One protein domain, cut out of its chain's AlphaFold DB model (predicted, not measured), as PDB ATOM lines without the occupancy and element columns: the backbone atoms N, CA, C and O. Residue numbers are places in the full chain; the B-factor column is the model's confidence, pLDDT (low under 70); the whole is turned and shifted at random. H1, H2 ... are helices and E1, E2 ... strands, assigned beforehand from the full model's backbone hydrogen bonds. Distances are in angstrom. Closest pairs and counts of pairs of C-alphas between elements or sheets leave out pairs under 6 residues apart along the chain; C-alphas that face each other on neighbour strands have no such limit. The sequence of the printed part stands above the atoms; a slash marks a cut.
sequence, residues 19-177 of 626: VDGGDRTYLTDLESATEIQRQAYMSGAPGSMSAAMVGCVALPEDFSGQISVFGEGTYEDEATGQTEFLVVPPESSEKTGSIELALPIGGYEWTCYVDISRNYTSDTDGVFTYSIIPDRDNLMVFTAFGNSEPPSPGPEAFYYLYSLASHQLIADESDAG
ATOM      1  N   VAL A  19     190.964 182.230 225.658       69.62
ATOM      2  CA  VAL A  19     190.731 182.745 227.014       69.62
ATOM      3  C   VAL A  19     190.883 181.578 227.988       69.62
ATOM      4  O   VAL A  19     190.176 180.585 227.845       69.62
ATOM      5  N   ASP A  20     191.774 181.708 228.968       73.88
ATOM      6  CA  ASP A  20     191.893 180.775 230.084       73.88
ATOM      7  C   ASP A  20     190.726 180.977 231.052       73.88
ATOM      8  O   ASP A  20     190.428 182.100 231.480       73.88
ATOM      9  N   GLY A  21     190.045 179.884 231.381       72.88
ATOM     10  CA  GLY A  21     188.980 179.842 232.373       72.88
ATOM     11  C   GLY A  21     189.461 179.955 233.822       72.88
ATOM     12  O   GLY A  21     188.608 180.193 234.667       72.88
ATOM     13  N   GLY A  22     190.763 179.805 234.098       79.00
ATOM     14  CA  GLY A  22     191.326 179.719 235.452       79.00
ATOM     15  C   GLY A  22     190.966 178.413 236.177       79.00
ATOM     16  O   GLY A  22     190.142 177.630 235.695       79.00
ATOM     17  N   ASP A  23     191.569 178.190 237.348       85.88
ATOM     18  CA  ASP A  23     191.309 176.994 238.162       85.88
ATOM     19  C   ASP A  23     189.900 177.029 238.764       85.88
ATOM     20  O   ASP A  23     189.346 178.091 239.052       85.88
ATOM     21  N   ARG A  24     189.300 175.855 238.968       87.50
ATOM     22  CA  ARG A  24     187.941 175.734 239.524       87.50
ATOM     23  C   ARG A  24     187.893 175.844 241.040       87.50
ATOM     24  O   ARG A  24     186.890 176.320 241.563       87.50
ATOM     25  N   THR A  25     188.960 175.461 241.735       91.12
ATOM     26  CA  THR A  25     189.032 175.512 243.196       91.12
ATOM     27  C   THR A  25     190.359 176.105 243.643       91.12
ATOM     28  O   THR A  25     191.418 175.728 243.146       91.12
ATOM     29  N   TYR A  26     190.288 177.020 244.606       91.44
ATOM     30  CA  TYR A  26     191.429 177.643 245.258       91.44
ATOM     31  C   TYR A  26     191.351 177.382 246.757       91.44
ATOM     32  O   TYR A  26     190.373 177.752 247.407       91.44
ATOM     33  N   LEU A  27     192.408 176.788 247.303       88.19
ATOM     34  CA  LEU A  27     192.584 176.688 248.745       88.19
ATOM     35  C   LEU A  27     192.977 178.058 249.308       88.19
ATOM     36  O   LEU A  27     193.827 178.751 248.739       88.19
ATOM     37  N   THR A  28     192.313 178.477 250.381       85.25
ATOM     38  CA  THR A  28     192.443 179.824 250.940       85.25
ATOM     39  C   THR A  28     192.587 179.817 252.458       85.25
ATOM     40  O   THR A  28     192.087 178.943 253.161       85.25
ATOM     41  N   ASP A  29     193.256 180.846 252.963       81.38
ATOM     42  CA  ASP A  29     193.184 181.270 254.356       81.38
ATOM     43  C   ASP A  29     192.343 182.550 254.388       81.38
ATOM     44  O   ASP A  29     192.646 183.494 253.653       81.38
ATOM     45  N   LEU A  30     191.318 182.588 255.247       82.50
ATOM     46  CA  LEU A  30     190.400 183.723 255.410       82.50
ATOM     47  C   LEU A  30     191.110 185.042 255.756       82.50
ATOM     48  O   LEU A  30     190.544 186.119 255.574       82.50
ATOM     49  N   GLU A  31     192.341 184.989 256.270       83.31
ATOM     50  CA  GLU A  31     193.140 186.182 256.567       83.31
ATOM     51  C   GLU A  31     193.988 186.671 255.378       83.31
ATOM     52  O   GLU A  31     194.599 187.745 255.444       83.31
ATOM     53  N   SER A  32     194.039 185.906 254.288       84.50
ATOM     54  CA  SER A  32     194.910 186.144 253.140       84.50
ATOM     55  C   SER A  32     194.121 186.363 251.851       84.50
ATOM     56  O   SER A  32     192.980 185.937 251.707       84.50
ATOM     57  N   ALA A  33     194.732 187.070 250.901       88.56
ATOM     58  CA  ALA A  33     194.114 187.268 249.602       88.56
ATOM     59  C   ALA A  33     194.422 186.082 248.682       88.56
ATOM     60  O   ALA A  33     195.588 185.754 248.455       88.56
ATOM     61  N   THR A  34     193.377 185.493 248.113       93.06
ATOM     62  CA  THR A  34     193.457 184.497 247.046       93.06
ATOM     63  C   THR A  34     193.383 185.190 245.693       93.06
ATOM     64  O   THR A  34     192.536 186.055 245.475       93.06
ATOM     65  N   GLU A  35     194.273 184.815 244.775       93.56
ATOM     66  CA  GLU A  35     194.327 185.382 243.428       93.56
ATOM     67  C   GLU A  35     193.692 184.442 242.403       93.56
ATOM     68  O   GLU A  35     194.201 183.354 242.141       93.56
ATOM     69  N   ILE A  36     192.613 184.901 241.772       93.06
ATOM     70  CA  ILE A  36     192.046 184.283 240.573       93.06
ATOM     71  C   ILE A  36     192.637 185.004 239.364       93.06
ATOM     72  O   ILE A  36     192.410 186.204 239.193       93.06
ATOM     73  N   GLN A  37     193.363 184.284 238.512       91.38
ATOM     74  CA  GLN A  37     193.958 184.834 237.293       91.38
ATOM     75  C   GLN A  37     193.199 184.347 236.060       91.38
ATOM     76  O   GLN A  37     192.954 183.156 235.885       91.38
ATOM     77  N   ARG A  38     192.828 185.287 235.190       87.06
ATOM     78  CA  ARG A  38     192.188 185.032 233.897       87.06
ATOM     79  C   ARG A  38     193.099 185.562 232.800       87.06
ATOM     80  O   ARG A  38     193.424 186.746 232.797       87.06
ATOM     81  N   GLN A  39     193.503 184.706 231.868       82.88
ATOM     82  CA  GLN A  39     194.348 185.091 230.737       82.88
ATOM     83  C   GLN A  39     193.535 185.121 229.444       82.88
ATOM     84  O   GLN A  39     192.632 184.319 229.247       82.88
ATOM     85  N   ALA A  40     193.863 186.035 228.540       76.62
ATOM     86  CA  ALA A  40     193.303 186.103 227.204       76.62
ATOM     87  C   ALA A  40     194.420 186.419 226.218       76.62
ATOM     88  O   ALA A  40     195.252 187.297 226.451       76.62
ATOM     89  N   TYR A  41     194.407 185.703 225.102       71.19
ATOM     90  CA  TYR A  41     195.325 185.916 223.999       71.19
ATOM     91  C   TYR A  41     194.608 186.664 222.887       71.19
ATOM     92  O   TYR A  41     193.686 186.145 222.257       71.19
ATOM     93  N   MET A  42     195.043 187.884 222.624       67.00
ATOM     94  CA  MET A  42     194.466 188.767 221.627       67.00
ATOM     95  C   MET A  42     195.257 188.637 220.334       67.00
ATOM     96  O   MET A  42     196.392 189.103 220.254       67.00
ATOM     97  N   SER A  43     194.656 188.024 219.309       58.41
ATOM     98  CA  SER A  43     195.309 187.949 218.003       58.41
ATOM     99  C   SER A  43     195.165 189.260 217.236       58.41
ATOM    100  O   SER A  43     194.061 189.785 217.054       58.41
ATOM    101  N   GLY A  44     196.292 189.786 216.760       54.66
ATOM    102  CA  GLY A  44     196.318 190.934 215.863       54.66
ATOM    103  C   GLY A  44     195.926 190.504 214.451       54.66
ATOM    104  O   GLY A  44     196.759 190.019 213.688       54.66
ATOM    105  N   ALA A  45     194.659 190.684 214.065       50.22
ATOM    106  CA  ALA A  45     194.277 190.560 212.659       50.22
ATOM    107  C   ALA A  45     195.049 191.595 211.803       50.22
ATOM    108  O   ALA A  45     195.493 192.619 212.323       50.22
ATOM    109  N   PRO A  46     195.209 191.394 210.478       46.91
ATOM    110  CA  PRO A  46     195.818 192.395 209.602       46.91
ATOM    111  C   PRO A  46     194.966 193.679 209.558       46.91
ATOM    112  O   PRO A  46     194.040 193.806 208.758       46.91
ATOM    113  N   GLY A  47     195.283 194.625 210.439       54.78
ATOM    114  CA  GLY A  47     194.542 195.860 210.685       54.78
ATOM    115  C   GLY A  47     194.497 196.123 212.188       54.78
ATOM    116  O   GLY A  47     194.068 195.261 212.942       54.78
ATOM    117  N   SER A  48     194.978 197.282 212.634       59.53
ATOM    118  CA  SER A  48     195.042 197.621 214.058       59.53
ATOM    119  C   SER A  48     193.676 197.468 214.740       59.53
ATOM    120  O   SER A  48     192.712 198.142 214.373       59.53
ATOM    121  N   MET A  49     193.593 196.593 215.745       68.75
ATOM    122  CA  MET A  49     192.427 196.498 216.625       68.75
ATOM    123  C   MET A  49     192.618 197.472 217.783       68.75
ATOM    124  O   MET A  49     193.632 197.390 218.467       68.75
ATOM    125  N   SER A  50     191.659 198.371 218.020       76.38
ATOM    126  CA  SER A  50     191.625 199.187 219.240       76.38
ATOM    127  C   SER A  50     190.621 198.577 220.210       76.38
ATOM    128  O   SER A  50     189.439 198.526 219.883       76.38
ATOM    129  N   ALA A  51     191.078 198.087 221.359       79.00
ATOM    130  CA  ALA A  51     190.210 197.473 222.362       79.00
ATOM    131  C   ALA A  51     190.678 197.794 223.788       79.00
ATOM    132  O   ALA A  51     191.871 197.984 224.031       79.00
ATOM    133  N   ALA A  52     189.734 197.845 224.730       85.31
ATOM    134  CA  ALA A  52     190.016 197.859 226.164       85.31
ATOM    135  C   ALA A  52     189.758 196.467 226.749       85.31
ATOM    136  O   ALA A  52     188.802 195.795 226.344       85.31
ATOM    137  N   MET A  53     190.583 196.066 227.713       86.69
ATOM    138  CA  MET A  53     190.356 194.872 228.516       86.69
ATOM    139  C   MET A  53     189.210 195.124 229.493       86.69
ATOM    140  O   MET A  53     189.145 196.165 230.154       86.69
ATOM    141  N   VAL A  54     188.309 194.152 229.575       90.19
ATOM    142  CA  VAL A  54     187.151 194.140 230.465       90.19
ATOM    143  C   VAL A  54     187.204 192.865 231.286       90.19
ATOM    144  O   VAL A  54     187.118 191.770 230.731       90.19
ATOM    145  N   GLY A  55     187.317 193.016 232.600       92.31
ATOM    146  CA  GLY A  55     187.150 191.922 233.547       92.31
ATOM    147  C   GLY A  55     185.975 192.206 234.468       92.31
ATOM    148  O   GLY A  55     185.820 193.327 234.951       92.31
ATOM    149  N   CYS A  56     185.133 191.209 234.687       94.44
ATOM    150  CA  CYS A  56     183.995 191.281 235.586       94.44
ATOM    151  C   CYS A  56     184.069 190.152 236.606       94.44
ATOM    152  O   CYS A  56     184.525 189.052 236.296       94.44
ATOM    153  N   VAL A  57     183.568 190.425 237.803       96.12
ATOM    154  CA  VAL A  57     183.458 189.467 238.901       96.12
ATOM    155  C   VAL A  57     182.058 189.551 239.494       96.12
ATOM    156  O   VAL A  57     181.547 190.657 239.659       96.12
ATOM    157  N   ALA A  58     181.446 188.406 239.774       94.38
ATOM    158  CA  ALA A  58     180.206 188.309 240.525       94.38
ATOM    159  C   ALA A  58     180.495 187.680 241.888       94.38
ATOM    160  O   ALA A  58     181.111 186.611 241.968       94.38
ATOM    161  N   LEU A  59     180.058 188.359 242.944       95.25
ATOM    162  CA  LEU A  59     180.198 187.940 244.340       95.25
ATOM    163  C   LEU A  59     178.806 187.847 244.976       95.25
ATOM    164  O   LEU A  59     177.909 188.549 244.509       95.25
ATOM    165  N   PRO A  60     178.603 187.015 246.012       93.62
ATOM    166  CA  PRO A  60     177.320 186.943 246.703       93.62
ATOM    167  C   PRO A  60     176.829 188.324 247.162       93.62
ATOM    168  O   PRO A  60     177.633 189.139 247.612       93.62
ATOM    169  N   GLU A  61     175.520 188.579 247.109       92.75
ATOM    170  CA  GLU A  61     174.906 189.847 247.561       92.75
ATOM    171  C   GLU A  61     175.229 190.180 249.030       92.75
ATOM    172  O   GLU A  61     175.255 191.342 249.439       92.75
ATOM    173  N   ASP A  62     175.474 189.153 249.846       93.69
ATOM    174  CA  ASP A  62     175.839 189.278 251.255       93.69
ATOM    175  C   ASP A  62     177.361 189.304 251.496       93.69
ATOM    176  O   ASP A  62     177.796 189.298 252.651       93.69
ATOM    177  N   PHE A  63     178.176 189.340 250.436       94.81
ATOM    178  CA  PHE A  63     179.630 189.372 250.542       94.81
ATOM    179  C   PHE A  63     180.112 190.657 251.221       94.81
ATOM    180  O   PHE A  63     179.773 191.781 250.850       94.81
ATOM    181  N   SER A  64     180.967 190.477 252.221       92.62
ATOM    182  CA  SER A  64     181.504 191.547 253.063       92.62
ATOM    183  C   SER A  64     183.034 191.602 253.086       92.62
ATOM    184  O   SER A  64     183.615 192.435 253.792       92.62
ATOM    185  N   GLY A  65     183.687 190.720 252.323       86.12
ATOM    186  CA  GLY A  65     185.139 190.649 252.210       86.12
ATOM    187  C   GLY A  65     185.743 191.787 251.381       86.12
ATOM    188  O   GLY A  65     185.107 192.799 251.078       86.12
ATOM    189  N   GLN A  66     187.021 191.641 251.027       90.25
ATOM    190  CA  GLN A  66     187.743 192.634 250.222       90.25
ATOM    191  C   GLN A  66     188.079 192.075 248.848       90.25
ATOM    192  O   GLN A  66     188.503 190.930 248.731       90.25
ATOM    193  N   ILE A  67     187.959 192.920 247.826       94.19
ATOM    194  CA  ILE A  67     188.401 192.618 246.469       94.19
ATOM    195  C   ILE A  67     189.304 193.731 245.951       94.19
ATOM    196  O   ILE A  67     189.049 194.921 246.147       94.19
ATOM    197  N   SER A  68     190.372 193.338 245.270       94.19
ATOM    198  CA  SER A  68     191.175 194.234 244.450       94.19
ATOM    199  C   SER A  68     191.441 193.606 243.094       94.19
ATOM    200  O   SER A  68     191.537 192.388 242.962       94.19
ATOM    201  N   VAL A  69     191.524 194.453 242.074       94.31
ATOM    202  CA  VAL A  69     191.584 194.026 240.682       94.31
ATOM    203  C   VAL A  69     192.740 194.720 239.987       94.31
ATOM    204  O   VAL A  69     192.907 195.938 240.103       94.31
ATOM    205  N   PHE A  70     193.531 193.952 239.245       94.25
ATOM    206  CA  PHE A  70     194.597 194.485 238.410       94.25
ATOM    207  C   PHE A  70     194.641 193.781 237.058       94.25
ATOM    208  O   PHE A  70     194.291 192.611 236.934       94.25
ATOM    209  N   GLY A  71     195.063 194.522 236.039       90.62
ATOM    210  CA  GLY A  71     195.280 194.004 234.696       90.62
ATOM    211  C   GLY A  71     196.719 194.233 234.269       90.62
ATOM    212  O   GLY A  71     197.275 195.310 234.496       90.62
ATOM    213  N   GLU A  72     197.320 193.250 233.624       90.88
ATOM    214  CA  GLU A  72     198.642 193.370 233.024       90.88
ATOM    215  C   GLU A  72     198.687 192.706 231.656       90.88
ATOM    216  O   GLU A  72     197.808 191.931 231.291       90.88
ATOM    217  N   GLY A  73     199.700 193.039 230.868       87.25
ATOM    218  CA  GLY A  73     199.864 192.431 229.562       87.25
ATOM    219  C   GLY A  73     200.849 193.170 228.686       87.25
ATOM    220  O   GLY A  73     201.580 194.067 229.122       87.25
ATOM    221  N   THR A  74     200.841 192.800 227.412       83.56
ATOM    222  CA  THR A  74     201.626 193.475 226.381       83.56
ATOM    223  C   THR A  74     200.726 193.955 225.256       83.56
ATOM    224  O   THR A  74     199.690 193.368 224.981       83.56
ATOM    225  N   TYR A  75     201.109 195.040 224.595       80.00
ATOM    226  CA  TYR A  75     200.504 195.457 223.333       80.00
ATOM    227  C   TYR A  75     201.601 195.921 222.381       80.00
ATOM    228  O   TYR A  75     202.633 196.422 222.825       80.00
ATOM    229  N   GLU A  76     201.409 195.758 221.077       75.75
ATOM    230  CA  GLU A  76     202.332 196.297 220.079       75.75
ATOM    231  C   GLU A  76     201.743 197.555 219.439       75.75
ATOM    232  O   GLU A  76     200.640 197.538 218.897       75.75
ATOM    233  N   ASP A  77     202.500 198.650 219.507       68.75
ATOM    234  CA  ASP A  77     202.227 199.893 218.787       68.75
ATOM    235  C   ASP A  77     203.246 200.030 217.647       68.75
ATOM    236  O   ASP A  77     204.453 199.882 217.866       68.75
ATOM    237  N   GLU A  78     202.782 200.363 216.435       67.31
ATOM    238  CA  GLU A  78     203.632 200.602 215.257       67.31
ATOM    239  C   GLU A  78     204.783 201.591 215.537       67.31
ATOM    240  O   GLU A  78     205.824 201.539 214.876       67.31
ATOM    241  N   ALA A  79     204.611 202.505 216.500       67.50
ATOM    242  CA  ALA A  79     205.603 203.514 216.855       67.50
ATOM    243  C   ALA A  79     206.667 203.046 217.868       67.50
ATOM    244  O   ALA A  79     207.805 203.523 217.801       67.50
ATOM    245  N   THR A  80     206.325 202.166 218.814       68.00
ATOM    246  CA  THR A  80     207.199 201.796 219.950       68.00
ATOM    247  C   THR A  80     207.562 200.315 220.007       68.00
ATOM    248  O   THR A  80     208.465 199.954 220.761       68.00
ATOM    249  N   GLY A  81     206.933 199.473 219.184       76.12
ATOM    250  CA  GLY A  81     207.018 198.020 219.295       76.12
ATOM    251  C   GLY A  81     206.212 197.496 220.487       76.12
ATOM    252  O   GLY A  81     205.291 198.158 220.974       76.12
ATOM    253  N   GLN A  82     206.560 196.298 220.962       82.44
ATOM    254  CA  GLN A  82     205.897 195.660 222.099       82.44
ATOM    255  C   GLN A  82     206.138 196.454 223.393       82.44
ATOM    256  O   GLN A  82     207.278 196.736 223.766       82.44
ATOM    257  N   THR A  83     205.052 196.826 224.064       85.31
ATOM    258  CA  THR A  83     205.017 197.645 225.277       85.31
ATOM    259  C   THR A  83     204.235 196.904 226.359       85.31
ATOM    260  O   THR A  83     203.098 196.492 226.136       85.31
ATOM    261  N   GLU A  84     204.839 196.733 227.532       87.50
ATOM    262  CA  GLU A  84     204.184 196.166 228.715       87.50
ATOM    263  C   GLU A  84     203.301 197.209 229.408       87.50
ATOM    264  O   GLU A  84     203.610 198.407 229.418       87.50
ATOM    265  N   PHE A  85     202.216 196.760 230.033       87.75
ATOM    266  CA  PHE A  85     201.401 197.590 230.909       87.75
ATOM    267  C   PHE A  85     200.996 196.839 232.175       87.75
ATOM    268  O   PHE A  85     200.833 195.625 232.174       87.75
ATOM    269  N   LEU A  86     200.778 197.618 233.230       91.81
ATOM    270  CA  LEU A  86     200.149 197.208 234.477       91.81
ATOM    271  C   LEU A  86     199.160 198.310 234.857       91.81
ATOM    272  O   LEU A  86     199.516 199.494 234.861       91.81
ATOM    273  N   VAL A  87     197.917 197.939 235.134       91.25
ATOM    274  CA  VAL A  87     196.819 198.865 235.410       91.25
ATOM    275  C   VAL A  87     195.983 198.392 236.591       91.25
ATOM    276  O   VAL A  87     195.779 197.201 236.793       91.25
ATOM    277  N   VAL A  88     195.458 199.357 237.343       95.12
ATOM    278  CA  VAL A  88     194.338 199.149 238.267       95.12
ATOM    279  C   VAL A  88     193.120 199.760 237.576       95.12
ATOM    280  O   VAL A  88     192.986 200.991 237.577       95.12
ATOM    281  N   PRO A  89     192.318 198.955 236.861       93.50
ATOM    282  CA  PRO A  89     191.216 199.469 236.063       93.50
ATOM    283  C   PRO A  89     190.112 200.032 236.970       93.50
ATOM    284  O   PRO A  89     189.802 199.432 237.999       93.50
ATOM    285  N   PRO A  90     189.514 201.187 236.631       95.50
ATOM    286  CA  PRO A  90     188.342 201.681 237.341       95.50
ATOM    287  C   PRO A  90     187.113 200.804 237.066       95.50
ATOM    288  O   PRO A  90     186.985 200.193 236.002       95.50
ATOM    289  N   GLU A  91     186.176 200.812 238.012       96.56
ATOM    290  CA  GLU A  91     184.847 200.227 237.831       96.56
ATOM    291  C   GLU A  91     184.093 200.886 236.665       96.56
ATOM    292  O   GLU A  91     184.205 202.089 236.406       96.56
ATOM    293  N   SER A  92     183.274 200.089 235.984       95.88
ATOM    294  CA  SER A  92     182.440 200.502 234.864       95.88
ATOM    295  C   SER A  92     180.996 200.081 235.091       95.88
ATOM    296  O   SER A  92     180.623 198.923 234.892       95.88
ATOM    297  N   SER A  93     180.151 201.049 235.443       95.25
ATOM    298  CA  SER A  93     178.708 200.836 235.584       95.25
ATOM    299  C   SER A  93     178.036 200.450 234.264       95.25
ATOM    300  O   SER A  93     177.076 199.687 234.269       95.25
ATOM    301  N   GLU A  94     178.557 200.913 233.121       93.44
ATOM    302  CA  GLU A  94     178.049 200.531 231.796       93.44
ATOM    303  C   GLU A  94     178.249 199.034 231.525       93.44
ATOM    304  O   GLU A  94     177.318 198.352 231.092       93.44
ATOM    305  N   LYS A  95     179.458 198.509 231.775       91.44
ATOM    306  CA  LYS A  95     179.745 197.084 231.547       91.44
ATOM    307  C   LYS A  95     179.107 196.199 232.610       91.44
ATOM    308  O   LYS A  95     178.614 195.137 232.256       91.44
ATOM    309  N   THR A  96     179.022 196.683 233.847       94.25
ATOM    310  CA  THR A  96     178.284 196.014 234.930       94.25
ATOM    311  C   THR A  96     176.818 195.818 234.542       94.25
ATOM    312  O   THR A  96     176.366 194.687 234.431       94.25
ATOM    313  N   GLY A  97     176.113 196.887 234.152       88.75
ATOM    314  CA  GLY A  97     174.725 196.751 233.699       88.75
ATOM    315  C   GLY A  97     174.573 195.896 232.433       88.75
ATOM    316  O   GLY A  97     173.553 195.243 232.246       88.75
ATOM    317  N   SER A  98     175.586 195.863 231.559       87.38
ATOM    318  CA  SER A  98     175.563 195.010 230.362       87.38
ATOM    319  C   SER A  98     175.674 193.520 230.696       87.38
ATOM    320  O   SER A  98     174.997 192.723 230.052       87.38
ATOM    321  N   ILE A  99     176.520 193.137 231.664       85.06
ATOM    322  CA  ILE A  99     176.647 191.733 232.075       85.06
ATOM    323  C   ILE A  99     175.479 191.282 232.939       85.06
ATOM    324  O   ILE A  99     175.000 190.184 232.719       85.06
ATOM    325  N   GLU A 100     174.947 192.130 233.819       85.50
ATOM    326  CA  GLU A 100     173.755 191.801 234.616       85.50
ATOM    327  C   GLU A 100     172.540 191.508 233.731       85.50
ATOM    328  O   GLU A 100     171.769 190.597 234.009       85.50
ATOM    329  N   LEU A 101     172.389 192.252 232.631       80.31
ATOM    330  CA  LEU A 101     171.325 192.016 231.654       80.31
ATOM    331  C   LEU A 101     171.532 190.740 230.832       80.31
ATOM    332  O   LEU A 101     170.561 190.173 230.340       80.31
ATOM    333  N   ALA A 102     172.783 190.334 230.612       77.38
ATOM    334  CA  ALA A 102     173.115 189.230 229.718       77.38
ATOM    335  C   ALA A 102     173.324 187.893 230.442       77.38
ATOM    336  O   ALA A 102     173.062 186.844 229.865       77.38
ATOM    337  N   LEU A 103     173.833 187.941 231.673       76.75
ATOM    338  CA  LEU A 103     174.232 186.813 232.511       76.75
ATOM    339  C   LEU A 103     173.855 187.095 233.978       76.75
ATOM    340  O   LEU A 103     174.745 187.202 234.831       76.75
ATOM    341  N   PRO A 104     172.562 187.273 234.297       77.94
ATOM    342  CA  PRO A 104     172.146 187.391 235.688       77.94
ATOM    343  C   PRO A 104     172.497 186.101 236.439       77.94
ATOM    344  O   PRO A 104     172.442 185.022 235.860       77.94
ATOM    345  N   ILE A 105     172.872 186.197 237.714       79.94
ATOM    346  CA  ILE A 105     173.105 185.031 238.579       79.94
ATOM    347  C   ILE A 105     172.388 185.310 239.898       79.94
ATOM    348  O   ILE A 105     172.645 186.330 240.535       79.94
ATOM    349  N   GLY A 106     171.453 184.439 240.279       79.12
ATOM    350  CA  GLY A 106     170.614 184.640 241.460       79.12
ATOM    351  C   GLY A 106     171.448 184.708 242.739       79.12
ATOM    352  O   GLY A 106     172.235 183.805 243.010       79.12
ATOM    353  N   GLY A 107     171.286 185.779 243.522       86.31
ATOM    354  CA  GLY A 107     172.022 185.987 244.774       86.31
ATOM    355  C   GLY A 107     173.458 186.497 244.609       86.31
ATOM    356  O   GLY A 107     174.198 186.493 245.593       86.31
ATOM    357  N   TYR A 108     173.860 186.935 243.407       90.94
ATOM    358  CA  TYR A 108     175.180 187.510 243.128       90.94
ATOM    359  C   TYR A 108     175.073 188.900 242.491       90.94
ATOM    360  O   TYR A 108     174.246 189.135 241.611       90.94
ATOM    361  N   GLU A 109     175.981 189.800 242.869       93.56
ATOM    362  CA  GLU A 109     176.141 191.118 242.252       93.56
ATOM    363  C   GLU A 109     177.377 191.146 241.357       93.56
ATOM    364  O   GLU A 109     178.481 190.784 241.778       93.56
ATOM    365  N   TRP A 110     177.209 191.616 240.120       94.25
ATOM    366  CA  TRP A 110     178.319 191.816 239.200       94.25
ATOM    367  C   TRP A 110     179.025 193.146 239.464       94.25
ATOM    368  O   TRP A 110     178.423 194.168 239.770       94.25
ATOM    369  N   THR A 111     180.337 193.169 239.261       97.06
ATOM    370  CA  THR A 111     181.118 194.399 239.133       97.06
ATOM    371  C   THR A 111     182.127 194.230 238.007       97.06
ATOM    372  O   THR A 111     182.932 193.299 238.008       97.06
ATOM    373  N   CYS A 112     182.088 195.133 237.029       96.56
ATOM    374  CA  CYS A 112     183.015 195.141 235.901       96.56
ATOM    375  C   CYS A 112     184.035 196.267 236.006       96.56
ATOM    376  O   CYS A 112     183.721 197.386 236.409       96.56
ATOM    377  N   TYR A 113     185.234 195.994 235.511       96.06
ATOM    378  CA  TYR A 113     186.369 196.899 235.483       96.06
ATOM    379  C   TYR A 113     186.889 196.990 234.054       96.06
ATOM    380  O   TYR A 113     187.043 195.976 233.370       96.06
ATOM    381  N   VAL A 114     187.139 198.212 233.590       93.31
ATOM    382  CA  VAL A 114     187.555 198.464 232.205       93.31
ATOM    383  C   VAL A 114     188.789 199.335 232.204       93.31
ATOM    384  O   VAL A 114     188.823 200.374 232.863       93.31
ATOM    385  N   ASP A 115     189.805 198.921 231.458       89.62
ATOM    386  CA  ASP A 115     191.011 199.718 231.302       89.62
ATOM    387  C   ASP A 115     190.914 200.723 230.135       89.62
ATOM    388  O   ASP A 115     189.828 201.148 229.733       89.62
ATOM    389  N   ILE A 116     192.056 201.197 229.630       87.81
ATOM    390  CA  ILE A 116     192.091 202.112 228.487       87.81
ATOM    391  C   ILE A 116     192.222 201.349 227.167       87.81
ATOM    392  O   ILE A 116     192.979 200.390 227.056       87.81
ATOM    393  N   SER A 117     191.565 201.844 226.116       86.19
ATOM    394  CA  SER A 117     191.715 201.250 224.785       86.19
ATOM    395  C   SER A 117     193.162 201.346 224.293       86.19
ATOM    396  O   SER A 117     193.764 202.426 224.323       86.19
ATOM    397  N   ARG A 118     193.709 200.229 223.808       81.56
ATOM    398  CA  ARG A 118     195.039 200.132 223.190       81.56
ATOM    399  C   ARG A 118     194.928 199.544 221.795       81.56
ATOM    400  O   ARG A 118     193.977 198.832 221.494       81.56
ATOM    401  N   ASN A 119     195.902 199.871 220.950       77.31
ATOM    402  CA  ASN A 119     195.997 199.302 219.614       77.31
ATOM    403  C   ASN A 119     196.850 198.037 219.665       77.31
ATOM    404  O   ASN A 119     197.986 198.097 220.120       77.31
ATOM    405  N   TYR A 120     196.307 196.929 219.179       73.19
ATOM    406  CA  TYR A 120     196.972 195.636 219.106       73.19
ATOM    407  C   TYR A 120     197.278 195.338 217.637       73.19
ATOM    408  O   TYR A 120     196.362 195.174 216.825       73.19
ATOM    409  N   THR A 121     198.566 195.351 217.273       67.31
ATOM    410  CA  THR A 121     199.031 195.065 215.900       67.31
ATOM    411  C   THR A 121     199.584 193.656 215.714       67.31
ATOM    412  O   THR A 121     199.814 193.241 214.578       67.31
ATOM    413  N   SER A 122     199.774 192.918 216.805       67.88
ATOM    414  CA  SER A 122     200.175 191.516 216.816       67.88
ATOM    415  C   SER A 122     199.527 190.775 217.977       67.88
ATOM    416  O   SER A 122     198.844 191.353 218.823       67.88
ATOM    417  N   ASP A 123     199.738 189.469 217.946       68.50
ATOM    418  CA  ASP A 123     199.390 188.518 218.980       68.50
ATOM    419  C   ASP A 123     199.975 188.904 220.346       68.50
ATOM    420  O   ASP A 123     201.191 189.029 220.503       68.50
ATOM    421  N   THR A 124     199.103 189.098 221.332       69.94
ATOM    422  CA  THR A 124     199.464 189.625 222.653       69.94
ATOM    423  C   THR A 124     198.694 188.934 223.765       69.94
ATOM    424  O   THR A 124     197.565 188.496 223.569       69.94
ATOM    425  N   ASP A 125     199.309 188.860 224.941       75.06
ATOM    426  CA  ASP A 125     198.693 188.319 226.149       75.06
ATOM    427  C   ASP A 125     198.232 189.445 227.077       75.06
ATOM    428  O   ASP A 125     198.971 190.408 227.322       75.06
ATOM    429  N   GLY A 126     197.021 189.287 227.609       80.75
ATOM    430  CA  GLY A 126     196.470 190.067 228.710       80.75
ATOM    431  C   GLY A 126     196.064 189.148 229.857       80.75
ATOM    432  O   GLY A 126     195.477 188.091 229.634       80.75
ATOM    433  N   VAL A 127     196.368 189.558 231.083       88.12
ATOM    434  CA  VAL A 127     195.993 188.873 232.320       88.12
ATOM    435  C   VAL A 127     195.179 189.831 233.175       88.12
ATOM    436  O   VAL A 127     195.523 191.005 233.323       88.12
ATOM    437  N   PHE A 128     194.089 189.323 233.731       90.50
ATOM    438  CA  PHE A 128     193.259 190.009 234.704       90.50
ATOM    439  C   PHE A 128     193.246 189.199 235.992       90.50
ATOM    440  O   PHE A 128     192.906 188.015 235.973       90.50
ATOM    441  N   THR A 129     193.599 189.838 237.098       93.88
ATOM    442  CA  THR A 129     193.694 189.177 238.394       93.88
ATOM    443  C   THR A 129     192.707 189.785 239.370       93.88
ATOM    444  O   THR A 129     192.691 191.001 239.586       93.88
ATOM    445  N   TYR A 130     191.915 188.916 239.988       94.94
ATOM    446  CA  TYR A 130     191.011 189.233 241.084       94.94
ATOM    447  C   TYR A 130     191.642 188.720 242.373       94.94
ATOM    448  O   TYR A 130     191.801 187.517 242.557       94.94
ATOM    449  N   SER A 131     192.030 189.632 243.254       95.62
ATOM    450  CA  SER A 131     192.606 189.320 244.557       95.62
ATOM    451  C   SER A 131     191.523 189.509 245.615       95.62
ATOM    452  O   SER A 131     191.086 190.637 245.861       95.62
ATOM    453  N   ILE A 132     191.046 188.396 246.174       94.94
ATOM    454  CA  ILE A 132     189.857 188.317 247.029       94.94
ATOM    455  C   ILE A 132     190.266 187.810 248.408       94.94
ATOM    456  O   ILE A 132     190.906 186.769 248.518       94.94
ATOM    457  N   ILE A 133     189.871 188.528 249.457       93.75
ATOM    458  CA  ILE A 133     189.912 188.036 250.837       93.75
ATOM    459  C   ILE A 133     188.509 187.501 251.153       93.75
ATOM    460  O   ILE A 133     187.582 188.318 251.254       93.75
ATOM    461  N   PRO A 134     188.325 186.171 251.238       91.62
ATOM    462  CA  PRO A 134     187.017 185.566 251.461       91.62
ATOM    463  C   PRO A 134     186.492 185.879 252.867       91.62
ATOM    464  O   PRO A 134     187.258 186.077 253.807       91.62
ATOM    465  N   ASP A 135     185.167 185.923 253.016       91.56
ATOM    466  CA  ASP A 135     184.492 186.191 254.293       91.56
ATOM    467  C   ASP A 135     183.853 184.942 254.926       91.56
ATOM    468  O   ASP A 135     183.203 185.039 255.970       91.56
ATOM    469  N   ARG A 136     184.033 183.776 254.294       91.56
ATOM    470  CA  ARG A 136     183.459 182.484 254.680       91.56
ATOM    471  C   ARG A 136     184.292 181.323 254.135       91.56
ATOM    472  O   ARG A 136     185.013 181.492 253.154       91.56
ATOM    473  N   ASP A 137     184.123 180.147 254.731       90.19
ATOM    474  CA  ASP A 137     184.921 178.944 254.441       90.19
ATOM    475  C   ASP A 137     184.700 178.357 253.041       90.19
ATOM    476  O   ASP A 137     185.527 177.592 252.553       90.19
ATOM    477  N   ASN A 138     183.576 178.678 252.402       91.12
ATOM    478  CA  ASN A 138     183.240 178.236 251.055       91.12
ATOM    479  C   ASN A 138     182.568 179.386 250.301       91.12
ATOM    480  O   ASN A 138     181.418 179.739 250.579       91.12
ATOM    481  N   LEU A 139     183.299 179.980 249.365       91.88
ATOM    482  CA  LEU A 139     182.854 181.114 248.570       91.88
ATOM    483  C   LEU A 139     182.923 180.758 247.085       91.88
ATOM    484  O   LEU A 139     184.007 180.575 246.538       91.88
ATOM    485  N   MET A 140     181.774 180.713 246.416       91.94
ATOM    486  CA  MET A 140     181.732 180.650 244.957       91.94
ATOM    487  C   MET A 140     181.883 182.063 244.381       91.94
ATOM    488  O   MET A 140     181.297 183.020 244.883       91.94
ATOM    489  N   VAL A 141     182.687 182.192 243.333       93.50
ATOM    490  CA  VAL A 141     182.981 183.443 242.632       93.50
ATOM    491  C   VAL A 141     182.834 183.198 241.143       93.50
ATOM    492  O   VAL A 141     183.378 182.234 240.606       93.50
ATOM    493  N   PHE A 142     182.156 184.102 240.448       91.75
ATOM    494  CA  PHE A 142     182.059 184.053 238.993       91.75
ATOM    495  C   PHE A 142     182.942 185.125 238.384       91.75
ATOM    496  O   PHE A 142     182.968 186.254 238.863       91.75
ATOM    497  N   THR A 143     183.670 184.803 237.320       91.88
ATOM    498  CA  THR A 143     184.469 185.791 236.597       91.88
ATOM    499  C   THR A 143     184.208 185.730 235.102       91.88
ATOM    500  O   THR A 143     183.940 184.677 234.527       91.88
ATOM    501  N   ALA A 144     184.320 186.877 234.448       88.31
ATOM    502  CA  ALA A 144     184.274 187.012 233.002       88.31
ATOM    503  C   ALA A 144     185.440 187.899 232.564       88.31
ATOM    504  O   ALA A 144     185.760 188.880 233.234       88.31
ATOM    505  N   PHE A 145     186.103 187.563 231.462       87.06
ATOM    506  CA  PHE A 145     187.255 188.306 230.974       87.06
ATOM    507  C   PHE A 145     187.349 188.323 229.444       87.06
ATOM    508  O   PHE A 145     187.358 187.294 228.773       87.06
ATOM    509  N   GLY A 146     187.467 189.521 228.882       83.88
ATOM    510  CA  GLY A 146     187.653 189.708 227.452       83.88
ATOM    511  C   GLY A 146     187.850 191.173 227.094       83.88
ATOM    512  O   GLY A 146     188.419 191.949 227.854       83.88
ATOM    513  N   ASN A 147     187.354 191.557 225.924       80.19
ATOM    514  CA  ASN A 147     187.484 192.889 225.354       80.19
ATOM    515  C   ASN A 147     186.139 193.608 225.259       80.19
ATOM    516  O   ASN A 147     185.074 192.992 225.165       80.19
ATOM    517  N   SER A 148     186.205 194.937 225.222       78.56
ATOM    518  CA  SER A 148     185.035 195.806 225.101       78.56
ATOM    519  C   SER A 148     184.355 195.763 223.728       78.56
ATOM    520  O   SER A 148     183.195 196.150 223.643       78.56
ATOM    521  N   GLU A 149     185.055 195.339 222.668       68.94
ATOM    522  CA  GLU A 149     184.551 195.232 221.288       68.94
ATOM    523  C   GLU A 149     185.259 194.076 220.542       68.94
ATOM    524  O   GLU A 149     186.448 193.843 220.782       68.94
ATOM    525  N   PRO A 150     184.576 193.325 219.652       57.25
ATOM    526  CA  PRO A 150     185.195 192.225 218.913       57.25
ATOM    527  C   PRO A 150     186.095 192.713 217.747       57.25
ATOM    528  O   PRO A 150     185.761 193.694 217.083       57.25
ATOM    529  N   PRO A 151     187.182 191.985 217.404       49.81
ATOM    530  CA  PRO A 151     188.115 192.324 216.315       49.81
ATOM    531  C   PRO A 151     187.518 192.298 214.898       49.81
ATOM    532  O   PRO A 151     188.160 192.719 213.938       49.81
ATOM    533  N   SER A 152     186.324 191.731 214.721       51.00
ATOM    534  CA  SER A 152     185.694 191.479 213.422       51.00
ATOM    535  C   SER A 152     184.185 191.304 213.625       51.00
ATOM    536  O   SER A 152     183.791 190.876 214.709       51.00
ATOM    537  N   PRO A 153     183.319 191.536 212.618       47.69
ATOM    538  CA  PRO A 153     181.883 191.218 212.678       47.69
ATOM    539  C   PRO A 153     181.561 189.706 212.790       47.69
ATOM    540  O   PRO A 153     180.459 189.281 212.448       47.69
ATOM    541  N   GLY A 154     182.518 188.881 213.230       49.59
ATOM    542  CA  GLY A 154     182.299 187.492 213.619       49.59
ATOM    543  C   GLY A 154     181.729 187.405 215.043       49.59
ATOM    544  O   GLY A 154     182.005 188.281 215.861       49.59
ATOM    545  N   PRO A 155     180.933 186.373 215.356       47.53
ATOM    546  CA  PRO A 155     179.964 186.475 216.444       47.53
ATOM    547  C   PRO A 155     180.527 186.448 217.885       47.53
ATOM    548  O   PRO A 155     179.848 186.961 218.765       47.53
ATOM    549  N   GLU A 156     181.720 185.904 218.183       54.47
ATOM    550  CA  GLU A 156     181.948 185.400 219.565       54.47
ATOM    551  C   GLU A 156     183.370 185.480 220.164       54.47
ATOM    552  O   GLU A 156     183.550 185.146 221.334       54.47
ATOM    553  N   ALA A 157     184.420 185.865 219.430       50.84
ATOM    554  CA  ALA A 157     185.768 185.434 219.843       50.84
ATOM    555  C   ALA A 157     186.354 186.116 221.102       50.84
ATOM    556  O   ALA A 157     187.238 185.533 221.719       50.84
ATOM    557  N   PHE A 158     185.878 187.300 221.519       55.16
ATOM    558  CA  PHE A 158     186.548 188.075 222.585       55.16
ATOM    559  C   PHE A 158     185.642 188.916 223.480       55.16
ATOM    560  O   PHE A 158     186.146 189.740 224.234       55.16
ATOM    561  N   TYR A 159     184.321 188.783 223.393       74.69
ATOM    562  CA  TYR A 159     183.472 189.588 224.266       74.69
ATOM    563  C   TYR A 159     183.486 188.988 225.669       74.69
ATOM    564  O   TYR A 159     183.303 187.780 225.820       74.69
ATOM    565  N   TYR A 160     183.693 189.825 226.685       79.69
ATOM    566  CA  TYR A 160     183.718 189.382 228.080       79.69
ATOM    567  C   TYR A 160     182.437 188.605 228.452       79.69
ATOM    568  O   TYR A 160     182.528 187.608 229.160       79.69
ATOM    569  N   LEU A 161     181.276 188.931 227.867       79.06
ATOM    570  CA  LEU A 161     180.035 188.166 228.086       79.06
ATOM    571  C   LEU A 161     180.087 186.695 227.639       79.06
ATOM    572  O   LEU A 161     179.241 185.918 228.049       79.06
ATOM    573  N   TYR A 162     181.052 186.280 226.818       73.81
ATOM    574  CA  TYR A 162     181.161 184.888 226.356       73.81
ATOM    575  C   TYR A 162     182.258 184.099 227.071       73.81
ATOM    576  O   TYR A 162     182.656 183.035 226.599       73.81
ATOM    577  N   SER A 163     182.776 184.612 228.186       78.75
ATOM    578  CA  SER A 163     183.977 184.096 228.861       78.75
ATOM    579  C   SER A 163     183.769 183.810 230.350       78.75
ATOM    580  O   SER A 163     184.723 183.837 231.130       78.75
ATOM    581  N   LEU A 164     182.522 183.560 230.748       81.88
ATOM    582  CA  LEU A 164     182.176 183.208 232.118       81.88
ATOM    583  C   LEU A 164     182.951 181.959 232.592       81.88
ATOM    584  O   LEU A 164     183.268 181.058 231.816       81.88
ATOM    585  N   ALA A 165     183.327 181.967 233.863       84.62
ATOM    586  CA  ALA A 165     183.924 180.857 234.585       84.62
ATOM    587  C   ALA A 165     183.549 180.974 236.064       84.62
ATOM    588  O   ALA A 165     183.360 182.084 236.569       84.62
ATOM    589  N   SER A 166     183.461 179.845 236.753       89.00
ATOM    590  CA  SER A 166     183.272 179.793 238.204       89.00
ATOM    591  C   SER A 166     184.546 179.349 238.918       89.00
ATOM    592  O   SER A 166     185.303 178.520 238.403       89.00
ATOM    593  N   HIS A 167     184.719 179.843 240.137       92.38
ATOM    594  CA  HIS A 167     185.840 179.552 241.017       92.38
ATOM    595  C   HIS A 167     185.331 179.398 242.444       92.38
ATOM    596  O   HIS A 167     184.642 180.277 242.954       92.38
ATOM    597  N   GLN A 168     185.694 178.311 243.102       92.56
ATOM    598  CA  GLN A 168     185.349 178.051 244.489       92.56
ATOM    599  C   GLN A 168     186.568 178.323 245.370       92.56
ATOM    600  O   GLN A 168     187.621 177.718 245.187       92.56
ATOM    601  N   LEU A 169     186.441 179.250 246.311       93.38
ATOM    602  CA  LEU A 169     187.455 179.569 247.310       93.38
ATOM    603  C   LEU A 169     187.092 178.810 248.583       93.38
ATOM    604  O   LEU A 169     186.022 179.038 249.149       93.38
ATOM    605  N   ILE A 170     187.959 177.891 248.993       91.12
ATOM    606  CA  ILE A 170     187.677 176.922 250.051       91.12
ATOM    607  C   ILE A 170     188.755 177.011 251.118       91.12
ATOM    608  O   ILE A 170     189.940 176.899 250.807       91.12
ATOM    609  N   ALA A 171     188.347 177.229 252.365       88.00
ATOM    610  CA  ALA A 171     189.268 177.218 253.490       88.00
ATOM    611  C   ALA A 171     189.933 175.839 253.625       88.00
ATOM    612  O   ALA A 171     189.265 174.823 253.447       88.00
ATOM    613  N   ASP A 172     191.218 175.796 253.985       78.31
ATOM    614  CA  ASP A 172     192.017 174.553 254.048       78.31
ATOM    615  C   ASP A 172     191.382 173.407 254.874       78.31
ATOM    616  O   ASP A 172     191.686 172.239 254.636       78.31
ATOM    617  N   GLU A 173     190.518 173.719 255.847       79.25
ATOM    618  CA  GLU A 173     189.850 172.740 256.725       79.25
ATOM    619  C   GLU A 173     188.375 172.468 256.363       79.25
ATOM    620  O   GLU A 173     187.692 171.737 257.078       79.25
ATOM    621  N   SER A 174     187.864 173.058 255.281       82.88
ATOM    622  CA  SER A 174     186.468 172.912 254.860       82.88
ATOM    623  C   SER A 174     186.185 171.520 254.282       82.88
ATOM    624  O   SER A 174     187.003 170.943 253.566       82.88
ATOM    625  N   ASP A 175     184.993 170.996 254.559       82.31
ATOM    626  CA  ASP A 175     184.474 169.729 254.035       82.31
ATOM    627  C   ASP A 175     183.662 169.907 252.742       82.31
ATOM    628  O   ASP A 175     183.093 168.942 252.236       82.31
ATOM    629  N   ALA A 176     183.582 171.128 252.205       85.88
ATOM    630  CA  ALA A 176     182.764 171.435 251.040       85.88
ATOM    631  C   ALA A 176     183.170 170.609 249.808       85.88
ATOM    632  O   ALA A 176     184.350 170.503 249.459       85.88
ATOM    633  N   GLY A 177     182.169 170.083 249.097       86.00
ATOM    634  CA  GLY A 177     182.399 169.406 247.825       86.00
ATOM    635  C   GLY A 177     182.955 170.371 246.772       86.00
ATOM    636  O   GLY A 177     182.501 171.516 246.690       86.00
TER     637      GLY A 177
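What this domain is: This is residues 19 to 177 of the 626 residues of an uncharacterized protein of Oceanospirillaceae bacterium (UniProt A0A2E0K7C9). Two strongly twisted sheets, E1 E11 E10 E4 E7 and E2 E9 E5 E6, stand partly face to face as an elongated sandwich, with E6 reaching beyond the larger sheet. H1 packs on the larger sheet's face away from the smaller one, over its edge strand E7, and the short pair E3 and E8 sits at one end of the sandwich. The 159 printed residues run E1 to E6, H1, then E7 to E11; the larger sheet is mixed, the other two are antiparallel, and the class is mostly strand. The whole is compact, with a radius of gyration of the C-alphas of 16.2 A and spans of 52 by 30 by 25 A.

How they stand to each other: From Val 19, go first to E1, residues 25 to 28, which is parallel to E11, residues 165 to 171, with N 26 and O 168 2.8 A apart. E2, residues 34 to 42, is antiparallel to E9, residues 124 to 133, with N 36 and O 130 2.8 A apart. E3, residues 49 to 51, is antiparallel to E8, residues 118 to 120, with N 51 and O 118 3.0 A apart. E3 runs on into E4, residues 53 to 60, at 32 degrees. E4 is antiparallel to E10, residues 138 to 147 (N 56 and O 144, 2.8 A), and to E7, residues 108 to 114 (N 57 and O 111, 3.0 A). E10 and E11 form a hairpin, with N 141 and O 167 2.8 A apart. E5, residues 66 to 77, is antiparallel to E9, with N 70 and O 129 3.1 A apart, and forms a hairpin with E6, residues 81 to 87, with N 75 and O 83 2.9 A apart. Between the two larger sheets, the closest C-alphas of E4 and E9 are those of Gly 55 and Phe 128, 6.5 A, and of E2 and E10 those of Arg 38 and Phe 145, 6.6 A. E6 is apart from E4. H1, residues 93 to 102, is on the sheet of E7, making two layers, a helix on one face of a sheet, at a height over the sheet of 7.9 A. It lies over E7, and only just not over E4, on which 2 of its C-alphas fall; it runs slantwise, at 45 degrees to E7 on the local plane. Their closest C-alphas are those of Thr 96 and Cys 112, 4.9 A. Every O i to N i+4 pair in H1 is within hydrogen-bond range.

Where its parts are: Find C-alpha 25 at (189.032, 175.512, 243.196), where E1 begins. E5 runs 35.4 A from C-alpha 66 at (187.743, 192.634, 250.222); E10 spans 29.9 A, E9 29.8 A, E2 25.8 A, E4 23.7 A and H1 14.2 A. E11 ends at C-alpha 171, (189.268, 177.218, 253.490).

The domain as a whole: Look at Ala 79 and Asp 175 for the two C-alphas farthest apart, 54.5 A. The printed part has no cut. The link E10 to E11, residues 148 to 164, is long. Mean pLDDT of the printed part is 82.7; residue 19 and residues 42 to 49, 77 to 80, 121 to 124 and 149 to 158 are under 70.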